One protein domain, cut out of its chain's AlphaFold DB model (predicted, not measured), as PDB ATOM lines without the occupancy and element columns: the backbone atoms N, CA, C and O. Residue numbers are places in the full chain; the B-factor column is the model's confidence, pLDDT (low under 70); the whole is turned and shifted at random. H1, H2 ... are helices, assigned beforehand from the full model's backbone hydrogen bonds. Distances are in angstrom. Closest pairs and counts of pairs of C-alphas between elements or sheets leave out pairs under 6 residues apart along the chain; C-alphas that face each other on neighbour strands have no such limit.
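Overview. This is residues 10 to 177 of the 408 residues of an uncharacterized protein of Akanthomyces lecanii RCEF 1005 (UniProt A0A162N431). Four antiparallel helices, H1 to H4, lie in a curved, open row, each folding back along the one before, with H1 and H4 apart at the two ends of the row. H5, H6 and H7 make a small head round the last part of H4, with H6 beside residues 110 to 114 of H4, and from this head residues 157 to 163 stick out on the way into H8, which meets the beginning of H1, residues 10 to 14, about perpendicular to it. The printed part has 168 residues with eight named helices, H1 to H8 in order along the chain, and no named strand, an all helix domain. It is loose, with a radius of gyration of the C-alphas of 19.6 A, and elongated, spanning 62 by 40 by 27 A.

Arrangement. H1, residues 10 to 38, and H2, residues 47 to 62, form a helical hairpin at a shallow tilt of 10 degrees; their closest C-alphas, of Val 27 and Val 53, are 5.9 A apart. H2 and H3, residues 74 to 88, form the next hairpin at 5 degrees, closest at the C-alphas of Gly 51 and Lys 88, 5.5 A. H3 and H4, residues 94 to 115, form a third at 14 degrees, closest at the C-alphas of Leu 83 and Ile 97, 6.2 A; H4 touches H3 with residues 94 to 104 alone. H5, residues 118 to 122, touches H7, residues 143 to 154, closest at the C-alphas of Val 122 and Val 154, 6.5 A. H6, residues 129 to 137, forms a hairpin with H7 at a shallow tilt of 26 degrees, the closest C-alphas being those of Met 132 and Met 149, 7.0 A. H6 only just touches H4, with 3 pairs of C-alphas within 8 A. H8, residues 160 to 174, only just touches H1, also with 3 pairs, at 87 degrees, about perpendicular; the closest C-alphas are those of Trp 10 and Val 168, 6.7 A. Every O i to N i+4 pair is within hydrogen-bond range in H1, H3, H4, H5, H6, H7 and H8, and 11 of 12 in H2.

Along the chain. H1 begins at C-alpha 10, (113.722, 176.774, 151.004), and measures 40.6 A from first to last C-alpha. H2 measures 22.2 A, H3 21.2 A, and H4 31.5 A, ending at C-alpha 115, (97.301, 173.185, 152.520). H5, H6 and H7 are shorter. H8 measures 20.8 A and ends at C-alpha 174, (123.143, 185.135, 150.029).

Size, cuts and confidence. The two C-alphas farthest apart, of Asn 37 and His 125, are 62.5 A apart. The printed part has no cut, and the link from H2 to H3, 11 residues, is long. The mean pLDDT of the printed part is 85.1; residues 121 to 122 and 124 to 127 are under 70.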
ATOM      1  N   TRP A  10     112.284 177.049 151.022       79.81
ATOM      2  CA  TRP A  10     113.722 176.774 151.004       79.81
ATOM      3  C   TRP A  10     114.435 177.180 152.301       79.81
ATOM      4  O   TRP A  10     115.494 176.624 152.581       79.81
ATOM      5  N   SER A  11     113.864 178.063 153.128       77.19
ATOM      6  CA  SER A  11     114.426 178.388 154.449       77.19
ATOM      7  C   SER A  11     114.361 177.181 155.395       77.19
ATOM      8  O   SER A  11     115.372 176.809 155.994       77.19
ATOM      9  N   GLU A  12     113.216 176.488 155.438       79.88
ATOM     10  CA  GLU A  12     113.030 175.259 156.224       79.88
ATOM     11  C   GLU A  12     113.887 174.106 155.664       79.88
ATOM     12  O   GLU A  12     114.470 173.328 156.423       79.88
ATOM     13  N   LEU A  13     114.028 174.015 154.332       83.00
ATOM     14  CA  LEU A  13     114.909 173.035 153.686       83.00
ATOM     15  C   LEU A  13     116.387 173.271 154.036       83.00
ATOM     16  O   LEU A  13     117.109 172.313 154.329       83.00
ATOM     17  N   ASN A  14     116.836 174.527 154.015       82.88
ATOM     18  CA  ASN A  14     118.205 174.899 154.359       82.88
ATOM     19  C   ASN A  14     118.524 174.629 155.822       82.88
ATOM     20  O   ASN A  14     119.533 173.984 156.110       82.88
ATOM     21  N   ALA A  15     117.636 175.035 156.728       83.06
ATOM     22  CA  ALA A  15     117.745 174.708 158.144       83.06
ATOM     23  C   ALA A  15     117.890 173.190 158.347       83.06
ATOM     24  O   ALA A  15     118.866 172.711 158.927       83.06
ATOM     25  N   ALA A  16     116.996 172.397 157.748       85.50
ATOM     26  CA  ALA A  16     117.038 170.942 157.863       85.50
ATOM     27  C   ALA A  16     118.354 170.329 157.337       85.50
ATOM     28  O   ALA A  16     118.889 169.395 157.951       85.50
ATOM     29  N   ARG A  17     118.893 170.841 156.218       86.81
ATOM     30  CA  ARG A  17     120.179 170.405 155.641       86.81
ATOM     31  C   ARG A  17     121.353 170.759 156.548       86.81
ATOM     32  O   ARG A  17     122.166 169.880 156.849       86.81
ATOM     33  N   ASN A  18     121.405 171.995 157.032       85.25
ATOM     34  CA  ASN A  18     122.459 172.480 157.918       85.25
ATOM     35  C   ASN A  18     122.481 171.692 159.230       85.25
ATOM     36  O   ASN A  18     123.513 171.119 159.588       85.25
ATOM     37  N   GLN A  19     121.331 171.544 159.892       87.56
ATOM     38  CA  GLN A  19     121.228 170.777 161.136       87.56
ATOM     39  C   GLN A  19     121.580 169.298 160.947       87.56
ATOM     40  O   GLN A  19     122.223 168.687 161.806       87.56
ATOM     41  N   ARG A  20     121.203 168.695 159.809       88.25
ATOM     42  CA  ARG A  20     121.596 167.315 159.482       88.25
ATOM     43  C   ARG A  20     123.109 167.191 159.293       88.25
ATOM     44  O   ARG A  20     123.687 166.244 159.821       88.25
ATOM     45  N   SER A  21     123.736 168.130 158.588       88.25
ATOM     46  CA  SER A  21     125.186 168.148 158.363       88.25
ATOM     47  C   SER A  21     125.970 168.315 159.672       88.25
ATOM     48  O   SER A  21     126.888 167.540 159.955       88.25
ATOM     49  N   LEU A  22     125.546 169.251 160.528       89.50
ATOM     50  CA  LEU A  22     126.122 169.455 161.860       89.50
ATOM     51  C   LEU A  22     125.999 168.195 162.722       89.50
ATOM     52  O   LEU A  22     126.981 167.735 163.303       89.50
ATOM     53  N   CYS A  23     124.809 167.586 162.757       91.88
ATOM     54  CA  CYS A  23     124.587 166.348 163.499       91.88
ATOM     55  C   CYS A  23     125.456 165.199 162.979       91.88
ATOM     56  O   CYS A  23     126.048 164.479 163.780       91.88
ATOM     57  N   ALA A  24     125.560 165.028 161.659       92.69
ATOM     58  CA  ALA A  24     126.387 163.988 161.057       92.69
ATOM     59  C   ALA A  24     127.870 164.183 161.406       92.69
ATOM     60  O   ALA A  24     128.527 163.244 161.847       92.69
ATOM     61  N   THR A  25     128.367 165.416 161.300       93.75
ATOM     62  CA  THR A  25     129.752 165.776 161.629       93.75
ATOM     63  C   THR A  25     130.077 165.482 163.092       93.75
ATOM     64  O   THR A  25     131.122 164.907 163.399       93.75
ATOM     65  N   ASP A  26     129.179 165.832 164.010       92.69
ATOM     66  CA  ASP A  26     129.383 165.582 165.437       92.69
ATOM     67  C   ASP A  26     129.304 164.093 165.784       92.69
ATOM     68  O   ASP A  26     130.093 163.604 166.593       92.69
ATOM     69  N   VAL A  27     128.406 163.343 165.140       93.38
ATOM     70  CA  VAL A  27     128.335 161.883 165.293       93.38
ATOM     71  C   VAL A  27     129.608 161.216 164.767       93.38
ATOM     72  O   VAL A  27     130.124 160.315 165.424       93.38
ATOM     73  N   GLU A  28     130.166 161.668 163.642       93.56
ATOM     74  CA  GLU A  28     131.444 161.156 163.133       93.56
ATOM     75  C   GLU A  28     132.616 161.485 164.067       93.56
ATOM     76  O   GLU A  28     133.439 160.615 164.355       93.56
ATOM     77  N   LYS A  29     132.661 162.691 164.649       93.81
ATOM     78  CA  LYS A  29     133.644 163.018 165.699       93.81
ATOM     79  C   LYS A  29     133.521 162.076 166.897       93.81
ATOM     80  O   LYS A  29     134.534 161.591 167.398       93.81
ATOM     81  N   LEU A  30     132.295 161.777 167.336       93.00
ATOM     82  CA  LEU A  30     132.051 160.835 168.430       93.00
ATOM     83  C   LEU A  30     132.509 159.416 168.073       93.00
ATOM     84  O   LEU A  30     133.179 158.781 168.890       93.00
ATOM     85  N   LYS A  31     132.227 158.940 166.855       92.31
ATOM     86  CA  LYS A  31     132.712 157.642 166.360       92.31
ATOM     87  C   LYS A  31     134.238 157.576 166.356       92.31
ATOM     88  O   LYS A  31     134.800 156.650 166.935       92.31
ATOM     89  N   ASN A  32     134.902 158.587 165.804       92.19
ATOM     90  CA  ASN A  32     136.363 158.661 165.763       92.19
ATOM     91  C   ASN A  32     136.968 158.703 167.172       92.19
ATOM     92  O   ASN A  32     137.918 157.978 167.459       92.19
ATOM     93  N   SER A  33     136.366 159.474 168.084       91.12
ATOM     94  CA  SER A  33     136.796 159.522 169.485       91.12
ATOM     95  C   SER A  33     136.611 158.185 170.209       91.12
ATOM     96  O   SER A  33     137.424 157.838 171.059       91.12
ATOM     97  N   CYS A  34     135.587 157.399 169.860       91.94
ATOM     98  CA  CYS A  34     135.364 156.066 170.418       91.94
ATOM     99  C   CYS A  34     136.447 155.082 169.961       91.94
ATOM    100  O   CYS A  34     136.956 154.306 170.769       91.94
ATOM    101  N   VAL A  35     136.833 155.134 168.683       91.50
ATOM    102  CA  VAL A  35     137.924 154.305 168.150       91.50
ATOM    103  C   VAL A  35     139.249 154.672 168.821       91.50
ATOM    104  O   VAL A  35     139.973 153.784 169.263       91.50
ATOM    105  N   GLN A  36     139.542 155.971 168.955       90.75
ATOM    106  CA  GLN A  36     140.799 156.462 169.531       90.75
ATOM    107  C   GLN A  36     140.901 156.248 171.047       90.75
ATOM    108  O   GLN A  36     141.933 155.790 171.528       90.75
ATOM    109  N   ASN A  37     139.845 156.564 171.804       91.31
ATOM    110  CA  ASN A  37     139.901 156.605 173.269       91.31
ATOM    111  C   ASN A  37     139.385 155.324 173.934       91.31
ATOM    112  O   ASN A  37     139.816 154.993 175.035       91.31
ATOM    113  N   CYS A  38     138.446 154.612 173.302       89.50
ATOM    114  CA  CYS A  38     137.827 153.411 173.872       89.50
ATOM    115  C   CYS A  38     138.286 152.117 173.179       89.50
ATOM    116  O   CYS A  38     137.950 151.031 173.649       89.50
ATOM    117  N   GLY A  39     139.014 152.210 172.058       88.00
ATOM    118  CA  GLY A  39     139.535 151.058 171.311       88.00
ATOM    119  C   GLY A  39     138.462 150.165 170.676       88.00
ATOM    120  O   GLY A  39     138.760 149.047 170.257       88.00
ATOM    121  N   LYS A  40     137.203 150.618 170.623       89.38
ATOM    122  CA  LYS A  40     136.080 149.867 170.042       89.38
ATOM    123  C   LYS A  40     135.920 150.202 168.566       89.38
ATOM    124  O   LYS A  40     135.990 151.368 168.189       89.38
ATOM    125  N   LYS A  41     135.645 149.186 167.740       84.19
ATOM    126  CA  LYS A  41     135.443 149.355 166.291       84.19
ATOM    127  C   LYS A  41     134.098 150.013 165.977       84.19
ATOM    128  O   LYS A  41     134.008 150.815 165.051       84.19
ATOM    129  N   HIS A  42     133.071 149.705 166.769       85.06
ATOM    130  CA  HIS A  42     131.736 150.278 166.631       85.06
ATOM    131  C   HIS A  42     131.273 150.928 167.936       85.06
ATOM    132  O   HIS A  42     131.383 150.349 169.013       85.06
ATOM    133  N   VAL A  43     130.678 152.119 167.831       88.44
ATOM    134  CA  VAL A  43     130.107 152.856 168.976       88.44
ATOM    135  C   VAL A  43     129.019 152.077 169.715       88.44
ATOM    136  O   VAL A  43     128.865 152.277 170.910       88.44
ATOM    137  N   ALA A  44     128.318 151.155 169.047       86.25
ATOM    138  CA  ALA A  44     127.324 150.280 169.677       86.25
ATOM    139  C   ALA A  44     127.929 149.328 170.731       86.25
ATOM    140  O   ALA A  44     127.239 148.923 171.661       86.25
ATOM    141  N   GLU A  45     129.222 149.007 170.622       86.62
ATOM    142  CA  GLU A  45     129.949 148.154 171.573       86.62
ATOM    143  C   GLU A  45     130.436 148.924 172.814       86.62
ATOM    144  O   GLU A  45     131.003 148.333 173.736       86.62
ATOM    145  N   CYS A  46     130.263 150.250 172.833       89.69
ATOM    146  CA  CYS A  46     130.662 151.135 173.920       89.69
ATOM    147  C   CYS A  46     129.428 151.831 174.498       89.69
ATOM    148  O   CYS A  46     128.890 152.747 173.877       89.69
ATOM    149  N   LYS A  47     129.002 151.441 175.705       87.00
ATOM    150  CA  LYS A  47     127.798 151.991 176.353       87.00
ATOM    151  C   LYS A  47     127.829 153.522 176.469       87.00
ATOM    152  O   LYS A  47     126.843 154.188 176.154       87.00
ATOM    153  N   ASP A  48     128.982 154.079 176.829       87.56
ATOM    154  CA  ASP A  48     129.143 155.525 177.007       87.56
ATOM    155  C   ASP A  48     129.100 156.285 175.675       87.56
ATOM    156  O   ASP A  48     128.453 157.328 175.565       87.56
ATOM    157  N   CYS A  49     129.771 155.778 174.636       91.69
ATOM    158  CA  CYS A  49     129.773 156.424 173.323       91.69
ATOM    159  C   CYS A  49     128.444 156.235 172.585       91.69
ATOM    160  O   CYS A  49     128.001 157.163 171.912       91.69
ATOM    161  N   TYR A  50     127.783 155.087 172.747       90.50
ATOM    162  CA  TYR A  50     126.440 154.839 172.227       90.50
ATOM    163  C   TYR A  50     125.435 155.852 172.787       90.50
ATOM    164  O   TYR A  50     124.772 156.551 172.019       90.50
ATOM    165  N   GLY A  51     125.405 156.026 174.113       91.19
ATOM    166  CA  GLY A  51     124.541 157.013 174.761       91.19
ATOM    167  C   GLY A  51     124.822 158.451 174.312       91.19
ATOM    168  O   GLY A  51     123.885 159.214 174.095       91.19
ATOM    169  N   LYS A  52     126.095 158.821 174.101       92.94
ATOM    170  CA  LYS A  52     126.476 160.147 173.573       92.94
ATOM    171  C   LYS A  52     126.004 160.372 172.134       92.94
ATOM    172  O   LYS A  52     125.570 161.475 171.810       92.94
ATOM    173  N   VAL A  53     126.083 159.351 171.279       93.00
ATOM    174  CA  VAL A  53     125.596 159.430 169.892       93.00
ATOM    175  C   VAL A  53     124.079 159.606 169.869       93.00
ATOM    176  O   VAL A  53     123.591 160.500 169.178       93.00
ATOM    177  N   LEU A  54     123.345 158.816 170.659       93.12
ATOM    178  CA  LEU A  54     121.892 158.952 170.777       93.12
ATOM    179  C   LEU A  54     121.486 160.321 171.317       93.12
ATOM    180  O   LEU A  54     120.610 160.958 170.744       93.12
ATOM    181  N   GLU A  55     122.164 160.816 172.353       92.62
ATOM    182  CA  GLU A  55     121.901 162.151 172.893       92.62
ATOM    183  C   GLU A  55     122.133 163.235 171.834       92.62
ATOM    184  O   GLU A  55     121.330 164.153 171.683       92.62
ATOM    185  N   ARG A  56     123.203 163.122 171.038       93.31
ATOM    186  CA  ARG A  56     123.473 164.083 169.965       93.31
ATOM    187  C   ARG A  56     122.392 164.065 168.880       93.31
ATOM    188  O   ARG A  56     122.050 165.133 168.366       93.31
ATOM    189  N   MET A  57     121.873 162.883 168.538       92.12
ATOM    190  CA  MET A  57     120.767 162.723 167.588       92.12
ATOM    191  C   MET A  57     119.456 163.276 168.153       92.12
ATOM    192  O   MET A  57     118.783 164.035 167.464       92.12
ATOM    193  N   ARG A  58     119.137 162.976 169.415       93.00
ATOM    194  CA  ARG A  58     117.987 163.512 170.154       93.00
ATOM    195  C   ARG A  58     117.982 165.043 170.162       93.00
ATOM    196  O   ARG A  58     116.997 165.668 169.773       93.00
ATOM    197  N   LYS A  59     119.118 165.656 170.509       91.06
ATOM    198  CA  LYS A  59     119.288 167.120 170.540       91.06
ATOM    199  C   LYS A  59     119.002 167.799 169.204       91.06
ATOM    200  O   LYS A  59     118.503 168.916 169.206       91.06
ATOM    201  N   ARG A  60     119.248 167.130 168.068       90.56
ATOM    202  CA  ARG A  60     118.883 167.657 166.740       90.56
ATOM    203  C   ARG A  60     117.388 167.969 166.648       90.56
ATOM    204  O   ARG A  60     117.024 168.918 165.979       90.56
ATOM    205  N   TYR A  61     116.532 167.158 167.262       88.94
ATOM    206  CA  TYR A  61     115.083 167.332 167.160       88.94
ATOM    207  C   TYR A  61     114.530 168.252 168.252       88.94
ATOM    208  O   TYR A  61     113.631 169.039 167.980       88.94
ATOM    209  N   ILE A  62     115.075 168.180 169.469       86.44
ATOM    210  CA  ILE A  62     114.520 168.885 170.637       86.44
ATOM    211  C   ILE A  62     115.141 170.275 170.833       86.44
ATOM    212  O   ILE A  62     114.443 171.215 171.198       86.44
ATOM    213  N   GLU A  63     116.446 170.417 170.591       84.38
ATOM    214  CA  GLU A  63     117.200 171.659 170.828       84.38
ATOM    215  C   GLU A  63     117.424 172.471 169.535       84.38
ATOM    216  O   GLU A  63     118.201 173.428 169.543       84.38
ATOM    217  N   SER A  64     116.773 172.112 168.417       79.88
ATOM    218  CA  SER A  64     116.903 172.868 167.161       79.88
ATOM    219  C   SER A  64     116.356 174.283 167.340       79.88
ATOM    220  O   SER A  64     115.180 174.476 167.648       79.88
ATOM    221  N   GLN A  65     117.224 175.282 167.166       72.38
ATOM    222  CA  GLN A  65     116.848 176.699 167.222       72.38
ATOM    223  C   GLN A  65     116.214 177.175 165.910       72.38
ATOM    224  O   GLN A  65     115.515 178.187 165.887       72.38
ATOM    225  N   GLU A  66     116.469 176.454 164.818       78.62
ATOM    226  CA  GLU A  66     115.938 176.773 163.502       78.62
ATOM    227  C   GLU A  66     114.563 176.122 163.312       78.62
ATOM    228  O   GLU A  66     114.277 175.030 163.810       78.62
ATOM    229  N   ARG A  67     113.685 176.810 162.581       78.88
ATOM    230  CA  ARG A  67     112.366 176.280 162.246       78.88
ATOM    231  C   ARG A  67     112.512 175.185 161.187       78.88
ATOM    232  O   ARG A  67     112.913 175.449 160.059       78.88
ATOM    233  N   GLU A  68     112.130 173.970 161.552       83.94
ATOM    234  CA  GLU A  68     112.064 172.791 160.692       83.94
ATOM    235  C   GLU A  68     110.615 172.280 160.594       83.94
ATOM    236  O   GLU A  68     109.719 172.688 161.342       83.94
ATOM    237  N   TRP A  69     110.388 171.319 159.698       84.75
ATOM    238  CA  TRP A  69     109.077 170.713 159.431       84.75
ATOM    239  C   TRP A  69     108.373 170.124 160.675       84.75
ATOM    240  O   TRP A  69     107.145 170.020 160.713       84.75
ATOM    241  N   PHE A  70     109.135 169.765 161.716       86.50
ATOM    242  CA  PHE A  70     108.628 169.214 162.976       86.50
ATOM    243  C   PHE A  70     108.499 170.239 164.113       86.50
ATOM    244  O   PHE A  70     107.946 169.897 165.156       86.50
ATOM    245  N   SER A  71     108.957 171.489 163.959       84.50
ATOM    246  CA  SER A  71     109.069 172.444 165.081       84.50
ATOM    247  C   SER A  71     107.739 172.768 165.773       84.50
ATOM    248  O   SER A  71     107.724 173.185 166.928       84.50
ATOM    249  N   GLN A  72     106.604 172.577 165.094       83.44
ATOM    250  CA  GLN A  72     105.266 172.802 165.661       83.44
ATOM    251  C   GLN A  72     104.593 171.514 166.175       83.44
ATOM    252  O   GLN A  72     103.500 171.569 166.738       83.44
ATOM    253  N   ARG A  73     105.232 170.350 166.017       86.38
ATOM    254  CA  ARG A  73     104.666 169.028 166.318       86.38
ATOM    255  C   ARG A  73     105.078 168.562 167.712       86.38
ATOM    256  O   ARG A  73     105.905 167.674 167.875       86.38
ATOM    257  N   ARG A  74     104.503 169.193 168.740       89.00
ATOM    258  CA  ARG A  74     104.887 168.955 170.146       89.00
ATOM    259  C   ARG A  74     104.692 167.507 170.606       89.00
ATOM    260  O   ARG A  74     105.555 167.002 171.308       89.00
ATOM    261  N   ALA A  75     103.593 166.860 170.207       90.56
ATOM    262  CA  ALA A  75     103.323 165.462 170.560       90.56
ATOM    263  C   ALA A  75     104.393 164.525 169.979       90.56
ATOM    264  O   ALA A  75     105.050 163.814 170.727       90.56
ATOM    265  N   PHE A  76     104.665 164.650 168.677       92.62
ATOM    266  CA  PHE A  76     105.748 163.935 168.001       92.62
ATOM    267  C   PHE A  76     107.110 164.143 168.677       92.62
ATOM    268  O   PHE A  76     107.847 163.190 168.885       92.62
ATOM    269  N   LEU A  77     107.459 165.384 169.035       92.19
ATOM    270  CA  LEU A  77     108.739 165.663 169.690       92.19
ATOM    271  C   LEU A  77     108.854 165.000 171.068       92.19
ATOM    272  O   LEU A  77     109.946 164.563 171.420       92.19
ATOM    273  N   GLN A  78     107.753 164.908 171.817       92.56
ATOM    274  CA  GLN A  78     107.718 164.213 173.102       92.56
ATOM    275  C   GLN A  78     107.830 162.692 172.925       92.56
ATOM    276  O   GLN A  78     108.647 162.061 173.583       92.56
ATOM    277  N   GLU A  79     107.068 162.110 171.999       93.31
ATOM    278  CA  GLU A  79     107.132 160.672 171.698       93.31
ATOM    279  C   GLU A  79     108.524 160.268 171.194       93.31
ATOM    280  O   GLU A  79     109.082 159.245 171.593       93.31
ATOM    281  N   LEU A  80     109.133 161.108 170.355       93.75
ATOM    282  CA  LEU A  80     110.492 160.910 169.875       93.75
ATOM    283  C   LEU A  80     111.522 160.989 171.014       93.75
ATOM    284  O   LEU A  80     112.494 160.232 171.004       93.75
ATOM    285  N   ASP A  81     111.318 161.883 171.982       93.25
ATOM    286  CA  ASP A  81     112.152 161.989 173.181       93.25
ATOM    287  C   ASP A  81     112.134 160.689 174.005       93.25
ATOM    288  O   ASP A  81     113.186 160.139 174.362       93.25
ATOM    289  N   ASP A  82     110.936 160.148 174.222       93.31
ATOM    290  CA  ASP A  82     110.728 158.897 174.949       93.31
ATOM    291  C   ASP A  82     111.399 157.721 174.214       93.31
ATOM    292  O   ASP A  82     112.146 156.950 174.818       93.31
ATOM    293  N   LEU A  83     111.263 157.647 172.882       93.69
ATOM    294  CA  LEU A  83     111.928 156.626 172.062       93.69
ATOM    295  C   LEU A  83     113.464 156.712 172.122       93.69
ATOM    296  O   LEU A  83     114.141 155.679 172.159       93.69
ATOM    297  N   PHE A  84     114.042 157.919 172.135       93.69
ATOM    298  CA  PHE A  84     115.488 158.093 172.317       93.69
ATOM    299  C   PHE A  84     115.944 157.669 173.716       93.69
ATOM    300  O   PHE A  84     117.024 157.082 173.854       93.69
ATOM    301  N   THR A  85     115.131 157.935 174.737       91.94
ATOM    302  CA  THR A  85     115.381 157.509 176.119       91.94
ATOM    303  C   THR A  85     115.359 155.983 176.229       91.94
ATOM    304  O   THR A  85     116.316 155.391 176.733       91.94
ATOM    305  N   ASP A  86     114.359 155.325 175.644       91.69
ATOM    306  CA  ASP A  86     114.264 153.864 175.605       91.69
ATOM    307  C   ASP A  86     115.406 153.212 174.815       91.69
ATOM    308  O   ASP A  86     115.946 152.176 175.220       91.69
ATOM    309  N   ALA A  87     115.820 153.810 173.694       91.38
ATOM    310  CA  ALA A  87     116.965 153.333 172.921       91.38
ATOM    311  C   ALA A  87     118.278 153.442 173.715       91.38
ATOM    312  O   ALA A  87     119.101 152.528 173.673       91.38
ATOM    313  N   LYS A  88     118.463 154.516 174.491       88.81
ATOM    314  CA  LYS A  88     119.635 154.714 175.368       88.81
ATOM    315  C   LYS A  88     119.715 153.661 176.473       88.81
ATOM    316  O   LYS A  88     120.811 153.229 176.831       88.81
ATOM    317  N   ASP A  89     118.558 153.209 176.941       88.62
ATOM    318  CA  ASP A  89     118.389 152.126 177.909       88.62
ATOM    319  C   ASP A  89     118.451 150.716 177.285       88.62
ATOM    320  O   ASP A  89     118.303 149.729 178.009       88.62
ATOM    321  N   TYR A  90     118.690 150.593 175.971       84.56
ATOM    322  CA  TYR A  90     118.659 149.332 175.209       84.56
ATOM    323  C   TYR A  90     117.307 148.594 175.257       84.56
ATOM    324  O   TYR A  90     117.240 147.391 175.006       84.56
ATOM    325  N   LYS A  91     116.222 149.307 175.577       86.50
ATOM    326  CA  LYS A  91     114.844 148.787 175.588       86.50
ATOM    327  C   LYS A  91     114.114 149.060 174.270       86.50
ATOM    328  O   LYS A  91     113.175 148.346 173.936       86.50
ATOM    329  N   GLY A  92     114.561 150.072 173.525       83.62
ATOM    330  CA  GLY A  92     114.041 150.454 172.212       83.62
ATOM    331  C   GLY A  92     114.978 150.091 171.058       83.62
ATOM    332  O   GLY A  92     116.142 149.743 171.254       83.62
ATOM    333  N   SER A  93     114.475 150.207 169.825       88.38
ATOM    334  CA  SER A  93     115.269 150.010 168.607       88.38
ATOM    335  C   SER A  93     115.435 151.316 167.829       88.38
ATOM    336  O   SER A  93     114.517 152.130 167.739       88.38
ATOM    337  N   LEU A  94     116.599 151.489 167.196       88.75
ATOM    338  CA  LEU A  94     116.832 152.592 166.254       88.75
ATOM    339  C   LEU A  94     115.848 152.560 165.075       88.75
ATOM    340  O   LEU A  94     115.470 153.604 164.554       88.75
ATOM    341  N   GLN A  95     115.400 151.362 164.695       90.81
ATOM    342  CA  GLN A  95     114.423 151.165 163.633       90.81
ATOM    343  C   GLN A  95     113.044 151.722 164.009       90.81
ATOM    344  O   GLN A  95     112.375 152.294 163.155       90.81
ATOM    345  N   ALA A  96     112.631 151.615 165.278       90.44
ATOM    346  CA  ALA A  96     111.384 152.214 165.757       90.44
ATOM    347  C   ALA A  96     111.433 153.748 165.699       90.44
ATOM    348  O   ALA A  96     110.480 154.371 165.236       90.44
ATOM    349  N   ILE A  97     112.566 154.350 166.084       92.44
ATOM    350  CA  ILE A  97     112.802 155.797 165.949       92.44
ATOM    351  C   ILE A  97     112.681 156.220 164.479       92.44
ATOM    352  O   ILE A  97     111.983 157.179 164.152       92.44
ATOM    353  N   GLU A  98     113.342 155.497 163.576       91.81
ATOM    354  CA  GLU A  98     113.350 155.819 162.149       91.81
ATOM    355  C   GLU A  98     111.966 155.642 161.505       91.81
ATOM    356  O   GLU A  98     111.525 156.503 160.742       91.81
ATOM    357  N   ALA A  99     111.241 154.579 161.866       90.88
ATOM    358  CA  ALA A  99     109.869 154.341 161.428       90.88
ATOM    359  C   ALA A  99     108.915 155.448 161.900       90.88
ATOM    360  O   ALA A  99     108.131 155.955 161.098       90.88
ATOM    361  N   HIS A 100     109.023 155.875 163.162       92.00
ATOM    362  CA  HIS A 100     108.200 156.952 163.712       92.00
ATOM    363  C   HIS A 100     108.479 158.294 163.018       92.00
ATOM    364  O   HIS A 100     107.552 158.970 162.572       92.00
ATOM    365  N   ILE A 101     109.758 158.645 162.814       91.38
ATOM    366  CA  ILE A 101     110.146 159.840 162.046       91.38
ATOM    367  C   ILE A 101     109.590 159.781 160.620       91.38
ATOM    368  O   ILE A 101     109.129 160.797 160.102       91.38
ATOM    369  N   ASN A 102     109.671 158.626 159.956       88.44
ATOM    370  CA  ASN A 102     109.182 158.483 158.590       88.44
ATOM    371  C   ASN A 102     107.662 158.633 158.527       88.44
ATOM    372  O   ASN A 102     107.204 159.465 157.753       88.44
ATOM    373  N   SER A 103     106.909 157.936 159.381       87.81
ATOM    374  CA  SER A 103     105.447 158.051 159.454       87.81
ATOM    375  C   SER A 103     104.996 159.499 159.670       87.81
ATOM    376  O   SER A 103     104.151 160.015 158.932       87.81
ATOM    377  N   GLU A 104     105.642 160.212 160.596       89.69
ATOM    378  CA  GLU A 104     105.312 161.610 160.862       89.69
ATOM    379  C   GLU A 104     105.653 162.525 159.676       89.69
ATOM    380  O   GLU A 104     104.887 163.438 159.348       89.69
ATOM    381  N   LYS A 105     106.771 162.268 158.980       86.38
ATOM    382  CA  LYS A 105     107.099 162.969 157.728       86.38
ATOM    383  C   LYS A 105     106.029 162.746 156.674       86.38
ATOM    384  O   LYS A 105     105.665 163.708 156.008       86.38
ATOM    385  N   GLU A 106     105.520 161.529 156.497       85.12
ATOM    386  CA  GLU A 106     104.455 161.271 155.520       85.12
ATOM    387  C   GLU A 106     103.183 162.046 155.868       85.12
ATOM    388  O   GLU A 106     102.595 162.707 155.008       85.12
ATOM    389  N   ALA A 107     102.785 162.034 157.142       85.69
ATOM    390  CA  ALA A 107     101.661 162.826 157.628       85.69
ATOM    391  C   ALA A 107     101.883 164.332 157.399       85.69
ATOM    392  O   ALA A 107     100.954 165.054 157.026       85.69
ATOM    393  N   TRP A 108     103.114 164.814 157.587       85.94
ATOM    394  CA  TRP A 108     103.497 166.189 157.281       85.94
ATOM    395  C   TRP A 108     103.415 166.520 155.798       85.94
ATOM    396  O   TRP A 108     102.749 167.491 155.452       85.94
ATOM    397  N   TYR A 109     104.003 165.703 154.926       82.38
ATOM    398  CA  TYR A 109     103.943 165.910 153.481       82.38
ATOM    399  C   TYR A 109     102.498 165.983 152.986       82.38
ATOM    400  O   TYR A 109     102.142 166.935 152.292       82.38
ATOM    401  N   ARG A 110     101.634 165.049 153.405       83.19
ATOM    402  CA  ARG A 110     100.204 165.083 153.052       83.19
ATOM    403  C   ARG A 110      99.535 166.370 153.529       83.19
ATOM    404  O   ARG A 110      98.782 166.987 152.781       83.19
ATOM    405  N   TRP A 111      99.804 166.794 154.763       84.06
ATOM    406  CA  TRP A 111      99.251 168.037 155.301       84.06
ATOM    407  C   TRP A 111      99.708 169.273 154.515       84.06
ATOM    408  O   TRP A 111      98.874 170.123 154.206       84.06
ATOM    409  N   VAL A 112     100.994 169.356 154.155       80.81
ATOM    410  CA  VAL A 112     101.538 170.460 153.348       80.81
ATOM    411  C   VAL A 112     100.847 170.509 151.994       80.81
ATOM    412  O   VAL A 112     100.337 171.557 151.613       80.81
ATOM    413  N   ILE A 113     100.760 169.373 151.299       78.88
ATOM    414  CA  ILE A 113     100.138 169.314 149.974       78.88
ATOM    415  C   ILE A 113      98.659 169.725 150.058       78.88
ATOM    416  O   ILE A 113      98.214 170.579 149.299       78.88
ATOM    417  N   ARG A 114      97.902 169.225 151.045       79.56
ATOM    418  CA  ARG A 114      96.497 169.635 151.255       79.56
ATOM    419  C   ARG A 114      96.334 171.127 151.553       79.56
ATOM    420  O   ARG A 114      95.292 171.694 151.244       79.56
ATOM    421  N   ARG A 115      97.328 171.755 152.187       78.62
ATOM    422  CA  ARG A 115      97.301 173.185 152.520       78.62
ATOM    423  C   ARG A 115      97.542 174.084 151.305       78.62
ATOM    424  O   ARG A 115      97.158 175.247 151.354       78.62
ATOM    425  N   HIS A 116      98.121 173.546 150.236       75.00
ATOM    426  CA  HIS A 116      98.393 174.258 148.993       75.00
ATOM    427  C   HIS A 116      97.627 173.623 147.828       75.00
ATOM    428  O   HIS A 116      98.262 173.114 146.917       75.00
ATOM    429  N   PRO A 117      96.279 173.621 147.807       71.44
ATOM    430  CA  PRO A 117      95.511 172.957 146.744       71.44
ATOM    431  C   PRO A 117      95.808 173.513 145.343       71.44
ATOM    432  O   PRO A 117      95.484 172.870 144.351       71.44
ATOM    433  N   ASP A 118      96.457 174.671 145.264       72.81
ATOM    434  CA  ASP A 118      96.844 175.373 144.043       72.81
ATOM    435  C   ASP A 118      97.705 174.518 143.101       72.81
ATOM    436  O   ASP A 118      97.647 174.711 141.889       72.81
ATOM    437  N   PHE A 119      98.451 173.523 143.604       73.88
ATOM    438  CA  PHE A 119      99.181 172.603 142.716       73.88
ATOM    439  C   PHE A 119      98.224 171.789 141.821       73.88
ATOM    440  O   PHE A 119      98.593 171.466 140.695       73.88
ATOM    441  N   LEU A 120      96.996 171.492 142.276       72.69
ATOM    442  CA  LEU A 120      95.968 170.829 141.458       72.69
ATOM    443  C   LEU A 120      95.495 171.731 140.317       72.69
ATOM    444  O   LEU A 120      95.038 171.245 139.293       72.69
ATOM    445  N   GLU A 121      95.591 173.047 140.495       69.06
ATOM    446  CA  GLU A 121      95.150 174.023 139.501       69.06
ATOM    447  C   GLU A 121      96.192 174.271 138.409       69.06
ATOM    448  O   GLU A 121      95.820 174.711 137.317       69.06
ATOM    449  N   VAL A 122      97.466 174.020 138.730       69.31
ATOM    450  CA  VAL A 122      98.623 174.107 137.826       69.31
ATOM    451  C   VAL A 122      98.900 172.769 137.140       69.31
ATOM    452  O   VAL A 122      99.516 172.750 136.077       69.31
ATOM    453  N   ALA A 123      98.442 171.659 137.722       70.81
ATOM    454  CA  ALA A 123      98.567 170.353 137.101       70.81
ATOM    455  C   ALA A 123      97.905 170.344 135.712       70.81
ATOM    456  O   ALA A 123      96.814 170.888 135.516       70.81
ATOM    457  N   GLU A 124      98.595 169.761 134.733       64.06
ATOM    458  CA  GLU A 124      98.130 169.765 133.345       64.06
ATOM    459  C   GLU A 124      96.768 169.066 133.214       64.06
ATOM    460  O   GLU A 124      96.464 168.128 133.946       64.06
ATOM    461  N   HIS A 125      95.949 169.468 132.236       58.69
ATOM    462  CA  HIS A 125      94.588 168.941 132.036       58.69
ATOM    463  C   HIS A 125      94.494 167.412 131.847       58.69
ATOM    464  O   HIS A 125      93.401 166.860 131.956       58.69
ATOM    465  N   ASN A 126      95.612 166.730 131.579       60.88
ATOM    466  CA  ASN A 126      95.683 165.272 131.457       60.88
ATOM    467  C   ASN A 126      96.061 164.565 132.772       60.88
ATOM    468  O   ASN A 126      96.125 163.337 132.805       60.88
ATOM    469  N   ALA A 127      96.343 165.313 133.840       67.31
ATOM    470  CA  ALA A 127      96.662 164.759 135.144       67.31
ATOM    471  C   ALA A 127      95.407 164.147 135.796       67.31
ATOM    472  O   ALA A 127      94.318 164.722 135.694       67.31
ATOM    473  N   PRO A 128      95.528 163.012 136.505       73.44
ATOM    474  CA  PRO A 128      94.405 162.380 137.188       73.44
ATOM    475  C   PRO A 128      94.055 163.148 138.478       73.44
ATOM    476  O   PRO A 128      94.339 162.710 139.588       73.44
ATOM    477  N   LEU A 129      93.449 164.331 138.336       75.19
ATOM    478  CA  LEU A 129      93.164 165.261 139.440       75.19
ATOM    479  C   LEU A 129      92.285 164.657 140.543       75.19
ATOM    480  O   LEU A 129      92.518 164.917 141.722       75.19
ATOM    481  N   GLU A 130      91.287 163.855 140.175       78.69
ATOM    482  CA  GLU A 130      90.430 163.170 141.152       78.69
ATOM    483  C   GLU A 130      91.202 162.093 141.920       78.69
ATOM    484  O   GLU A 130      91.092 162.014 143.140       78.69
ATOM    485  N   GLU A 131      92.078 161.349 141.240       80.62
ATOM    486  CA  GLU A 131      92.963 160.365 141.874       80.62
ATOM    487  C   GLU A 131      93.960 161.052 142.822       80.62
ATOM    488  O   GLU A 131      94.183 160.589 143.938       80.62
ATOM    489  N   MET A 132      94.492 162.220 142.441       77.75
ATOM    490  CA  MET A 132      95.331 163.049 143.315       77.75
ATOM    491  C   MET A 132      94.593 163.498 144.575       77.75
ATOM    492  O   MET A 132      95.160 163.449 145.668       77.75
ATOM    493  N   ARG A 133      93.337 163.943 144.443       80.12
ATOM    494  CA  ARG A 133      92.508 164.337 145.594       80.12
ATOM    495  C   ARG A 133      92.212 163.141 146.496       80.12
ATOM    496  O   ARG A 133      92.322 163.272 147.714       80.12
ATOM    497  N   GLU A 134      91.884 161.992 145.912       82.38
ATOM    498  CA  GLU A 134      91.600 160.754 146.636       82.38
ATOM    499  C   GLU A 134      92.833 160.251 147.396       82.38
ATOM    500  O   GLU A 134      92.761 160.030 148.605       82.38
ATOM    501  N   MET A 135      93.999 160.180 146.743       78.31
ATOM    502  CA  MET A 135      95.241 159.756 147.395       78.31
ATOM    503  C   MET A 135      95.689 160.712 148.494       78.31
ATOM    504  O   MET A 135      96.276 160.288 149.488       78.31
ATOM    505  N   LEU A 136      95.401 162.009 148.362       79.06
ATOM    506  CA  LEU A 136      95.625 162.933 149.463       79.06
ATOM    507  C   LEU A 136      94.705 162.654 150.640       79.06
ATOM    508  O   LEU A 136      95.078 163.007 151.749       79.06
ATOM    509  N   GLY A 137      93.534 162.055 150.451       77.62
ATOM    510  CA  GLY A 137      92.667 161.593 151.535       77.62
ATOM    511  C   GLY A 137      93.127 160.282 152.174       77.62
ATOM    512  O   GLY A 137      92.874 160.080 153.359       77.62
ATOM    513  N   ASP A 138      93.838 159.443 151.421       80.38
ATOM    514  CA  ASP A 138      94.214 158.084 151.806       80.38
ATOM    515  C   ASP A 138      95.467 158.045 152.722       80.38
ATOM    516  O   ASP A 138      96.575 158.419 152.304       80.38
ATOM    517  N   PRO A 139      95.329 157.629 153.999       75.31
ATOM    518  CA  PRO A 139      96.456 157.506 154.921       75.31
ATOM    519  C   PRO A 139      97.356 156.295 154.629       75.31
ATOM    520  O   PRO A 139      98.494 156.290 155.100       75.31
ATOM    521  N   ASP A 140      96.886 155.314 153.855       77.69
ATOM    522  CA  ASP A 140      97.588 154.049 153.618       77.69
ATOM    523  C   ASP A 140      98.514 154.104 152.388       77.69
ATOM    524  O   ASP A 140      99.371 153.238 152.206       77.69
ATOM    525  N   ARG A 141      98.400 155.145 151.553       78.81
ATOM    526  CA  ARG A 141      99.257 155.345 150.368       78.81
ATOM    527  C   ARG A 141     100.650 155.811 150.732       78.81
ATOM    528  O   ARG A 141     100.787 156.799 151.438       78.81
ATOM    529  N   SER A 142     101.686 155.189 150.190       80.38
ATOM    530  CA  SER A 142     103.066 155.561 150.521       80.38
ATOM    531  C   SER A 142     103.417 156.992 150.090       80.38
ATOM    532  O   SER A 142     102.867 157.547 149.130       80.38
ATOM    533  N   ARG A 143     104.396 157.601 150.770       81.38
ATOM    534  CA  ARG A 143     104.963 158.893 150.348       81.38
ATOM    535  C   ARG A 143     105.498 158.845 148.920       81.38
ATOM    536  O   ARG A 143     105.370 159.826 148.192       81.38
ATOM    537  N   GLU A 144     106.141 157.751 148.530       83.06
ATOM    538  CA  GLU A 144     106.754 157.598 147.212       83.06
ATOM    539  C   GLU A 144     105.705 157.657 146.100       83.06
ATOM    540  O   GLU A 144     105.914 158.359 145.111       83.06
ATOM    541  N   GLU A 145     104.566 156.986 146.288       83.25
ATOM    542  CA  GLU A 145     103.429 157.034 145.362       83.25
ATOM    543  C   GLU A 145     102.838 158.442 145.276       83.25
ATOM    544  O   GLU A 145     102.619 158.954 144.177       83.25
ATOM    545  N   LEU A 146     102.653 159.107 146.423       80.19
ATOM    546  CA  LEU A 146     102.184 160.493 146.469       80.19
ATOM    547  C   LEU A 146     103.115 161.419 145.685       80.19
ATOM    548  O   LEU A 146     102.662 162.159 144.818       80.19
ATOM    549  N   VAL A 147     104.421 161.355 145.944       83.25
ATOM    550  CA  VAL A 147     105.421 162.180 145.252       83.25
ATOM    551  C   VAL A 147     105.450 161.869 143.755       83.25
ATOM    552  O   VAL A 147     105.509 162.795 142.948       83.25
ATOM    553  N   ALA A 148     105.389 160.594 143.366       83.88
ATOM    554  CA  ALA A 148     105.362 160.194 141.963       83.88
ATOM    555  C   ALA A 148     104.145 160.770 141.231       83.88
ATOM    556  O   ALA A 148     104.299 161.317 140.139       83.88
ATOM    557  N   MET A 149     102.963 160.717 141.848       79.94
ATOM    558  CA  MET A 149     101.764 161.305 141.263       79.94
ATOM    559  C   MET A 149     101.856 162.830 141.195       79.94
ATOM    560  O   MET A 149     101.553 163.400 140.151       79.94
ATOM    561  N   MET A 150     102.349 163.506 142.241       79.44
ATOM    562  CA  MET A 150     102.576 164.959 142.197       79.44
ATOM    563  C   MET A 150     103.466 165.357 141.014       79.44
ATOM    564  O   MET A 150     103.159 166.308 140.299       79.44
ATOM    565  N   TRP A 151     104.524 164.585 140.754       84.25
ATOM    566  CA  TRP A 151     105.394 164.790 139.598       84.25
ATOM    567  C   TRP A 151     104.721 164.525 138.252       84.25
ATOM    568  O   TRP A 151     105.080 165.178 137.275       84.25
ATOM    569  N   GLN A 152     103.768 163.593 138.180       80.44
ATOM    570  CA  GLN A 152     102.965 163.387 136.973       80.44
ATOM    571  C   GLN A 152     102.027 164.564 136.707       80.44
ATOM    572  O   GLN A 152     101.853 164.934 135.552       80.44
ATOM    573  N   GLY A 153     101.443 165.158 137.751       76.19
ATOM    574  CA  GLY A 153     100.517 166.276 137.583       76.19
ATOM    575  C   GLY A 153     101.209 167.595 137.257       76.19
ATOM    576  O   GLY A 153     100.850 168.258 136.291       76.19
ATOM    577  N   VAL A 154     102.210 167.968 138.056       76.81
ATOM    578  CA  VAL A 154     102.909 169.264 137.945       76.81
ATOM    579  C   VAL A 154     104.014 169.237 136.879       76.81
ATOM    580  O   VAL A 154     104.469 170.279 136.417       76.81
ATOM    581  N   GLY A 155     104.450 168.042 136.478       78.56
ATOM    582  CA  GLY A 155     105.611 167.847 135.621       78.56
ATOM    583  C   GLY A 155     106.908 167.824 136.430       78.56
ATOM    584  O   GLY A 155     107.138 168.633 137.330       78.56
ATOM    585  N   LYS A 156     107.786 166.867 136.116       82.56
ATOM    586  CA  LYS A 156     109.105 166.728 136.743       82.56
ATOM    587  C   LYS A 156     110.181 167.348 135.853       82.56
ATOM    588  O   LYS A 156     110.472 166.780 134.801       82.56
ATOM    589  N   PRO A 157     110.823 168.454 136.268       80.06
ATOM    590  CA  PRO A 157     111.902 169.042 135.489       80.06
ATOM    591  C   PRO A 157     113.100 168.093 135.362       80.06
ATOM    592  O   PRO A 157     113.479 167.398 136.313       80.06
ATOM    593  N   GLU A 158     113.759 168.117 134.205       82.19
ATOM    594  CA  GLU A 158     115.067 167.482 134.053       82.19
ATOM    595  C   GLU A 158     116.084 168.127 135.003       82.19
ATOM    596  O   GLU A 158     116.122 169.354 135.177       82.19
ATOM    597  N   ASN A 159     116.901 167.277 135.632       84.56
ATOM    598  CA  ASN A 159     117.914 167.658 136.620       84.56
ATOM    599  C   ASN A 159     117.359 168.503 137.783       84.56
ATOM    600  O   ASN A 159     118.080 169.315 138.361       84.56
ATOM    601  N   TRP A 160     116.081 168.314 138.153       83.94
ATOM    602  CA  TRP A 160     115.436 169.082 139.227       83.94
ATOM    603  C   TRP A 160     116.236 169.053 140.537       83.94
ATOM    604  O   TRP A 160     116.383 170.089 141.173       83.94
ATOM    605  N   SER A 161     116.790 167.894 140.919       85.00
ATOM    606  CA  SER A 161     117.530 167.749 142.180       85.00
ATOM    607  C   SER A 161     118.773 168.630 142.188       85.00
ATOM    608  O   SER A 161     118.970 169.392 143.123       85.00
ATOM    609  N   GLU A 162     119.574 168.581 141.121       87.62
ATOM    610  CA  GLU A 162     120.803 169.368 141.002       87.62
ATOM    611  C   GLU A 162     120.511 170.872 140.928       87.62
ATOM    612  O   GLU A 162     121.210 171.674 141.547       87.62
ATOM    613  N   LYS A 163     119.438 171.263 140.227       85.75
ATOM    614  CA  LYS A 163     118.981 172.659 140.179       85.75
ATOM    615  C   LYS A 163     118.565 173.163 141.556       85.75
ATOM    616  O   LYS A 163     119.014 174.229 141.967       85.75
ATOM    617  N   VAL A 164     117.764 172.381 142.285       86.38
ATOM    618  CA  VAL A 164     117.372 172.704 143.663       86.38
ATOM    619  C   VAL A 164     118.608 172.785 144.551       86.38
ATOM    620  O   VAL A 164     118.748 173.745 145.295       86.38
ATOM    621  N   ASP A 165     119.542 171.843 144.449       86.19
ATOM    622  CA  ASP A 165     120.764 171.850 145.256       86.19
ATOM    623  C   ASP A 165     121.639 173.077 144.984       86.19
ATOM    624  O   ASP A 165     122.105 173.730 145.921       86.19
ATOM    625  N   THR A 166     121.798 173.442 143.713       88.19
ATOM    626  CA  THR A 166     122.535 174.638 143.293       88.19
ATOM    627  C   THR A 166     121.860 175.908 143.810       88.19
ATOM    628  O   THR A 166     122.526 176.778 144.373       88.19
ATOM    629  N   PHE A 167     120.538 176.008 143.664       88.62
ATOM    630  CA  PHE A 167     119.751 177.141 144.145       88.62
ATOM    631  C   PHE A 167     119.855 177.302 145.663       88.62
ATOM    632  O   PHE A 167     120.173 178.376 146.159       88.62
ATOM    633  N   VAL A 168     119.645 176.213 146.399       86.75
ATOM    634  CA  VAL A 168     119.664 176.167 147.865       86.75
ATOM    635  C   VAL A 168     121.047 176.544 148.416       86.75
ATOM    636  O   VAL A 168     121.137 177.230 149.438       86.75
ATOM    637  N   THR A 169     122.116 176.157 147.710       88.12
ATOM    638  CA  THR A 169     123.497 176.548 148.031       88.12
ATOM    639  C   THR A 169     123.707 178.050 147.837       88.12
ATOM    640  O   THR A 169     124.086 178.729 148.789       88.12
ATOM    641  N   LYS A 170     123.370 178.593 146.658       88.44
ATOM    642  CA  LYS A 170     123.451 180.041 146.387       88.44
ATOM    643  C   LYS A 170     122.620 180.851 147.381       88.44
ATOM    644  O   LYS A 170     123.079 181.859 147.901       88.44
ATOM    645  N   TRP A 171     121.406 180.396 147.679       89.38
ATOM    646  CA  TRP A 171     120.534 181.040 148.655       89.38
ATOM    647  C   TRP A 171     121.191 181.107 150.036       89.38
ATOM    648  O   TRP A 171     121.176 182.151 150.677       89.38
ATOM    649  N   SER A 172     121.824 180.017 150.484       84.62
ATOM    650  CA  SER A 172     122.501 179.970 151.787       84.62
ATOM    651  C   SER A 172     123.674 180.941 151.891       84.62
ATOM    652  O   SER A 172     123.908 181.489 152.967       84.62
ATOM    653  N   GLU A 173     124.393 181.170 150.791       88.38
ATOM    654  CA  GLU A 173     125.485 182.149 150.706       88.38
ATOM    655  C   GLU A 173     124.972 183.598 150.717       88.38
ATOM    656  O   GLU A 173     125.663 184.501 151.190       88.38
ATOM    657  N   LEU A 174     123.754 183.817 150.212       88.44
ATOM    658  CA  LEU A 174     123.143 185.135 150.029       88.44
ATOM    659  C   LEU A 174     122.101 185.501 151.093       88.44
ATOM    660  O   LEU A 174     121.579 186.610 151.062       88.44
ATOM    661  N   LYS A 175     121.800 184.610 152.044       81.62
ATOM    662  CA  LYS A 175     120.721 184.788 153.038       81.62
ATOM    663  C   LYS A 175     120.818 186.088 153.850       81.62
ATOM    664  O   LYS A 175     119.799 186.643 154.240       81.62
ATOM    665  N   ASP A 176     122.037 186.577 154.078       85.12
ATOM    666  CA  ASP A 176     122.313 187.796 154.849       85.12
ATOM    667  C   ASP A 176     122.394 189.053 153.952       85.12
ATOM    668  O   ASP A 176     122.730 190.142 154.417       85.12
ATOM    669  N   LYS A 177     122.098 188.910 152.653       88.94
ATOM    670  CA  LYS A 177     122.197 189.949 151.623       88.94
ATOM    671  C   LYS A 177     120.876 190.084 150.845       88.94
ATOM    672  O   LYS A 177     120.733 189.502 149.767       88.94
TER     673      LYS A 177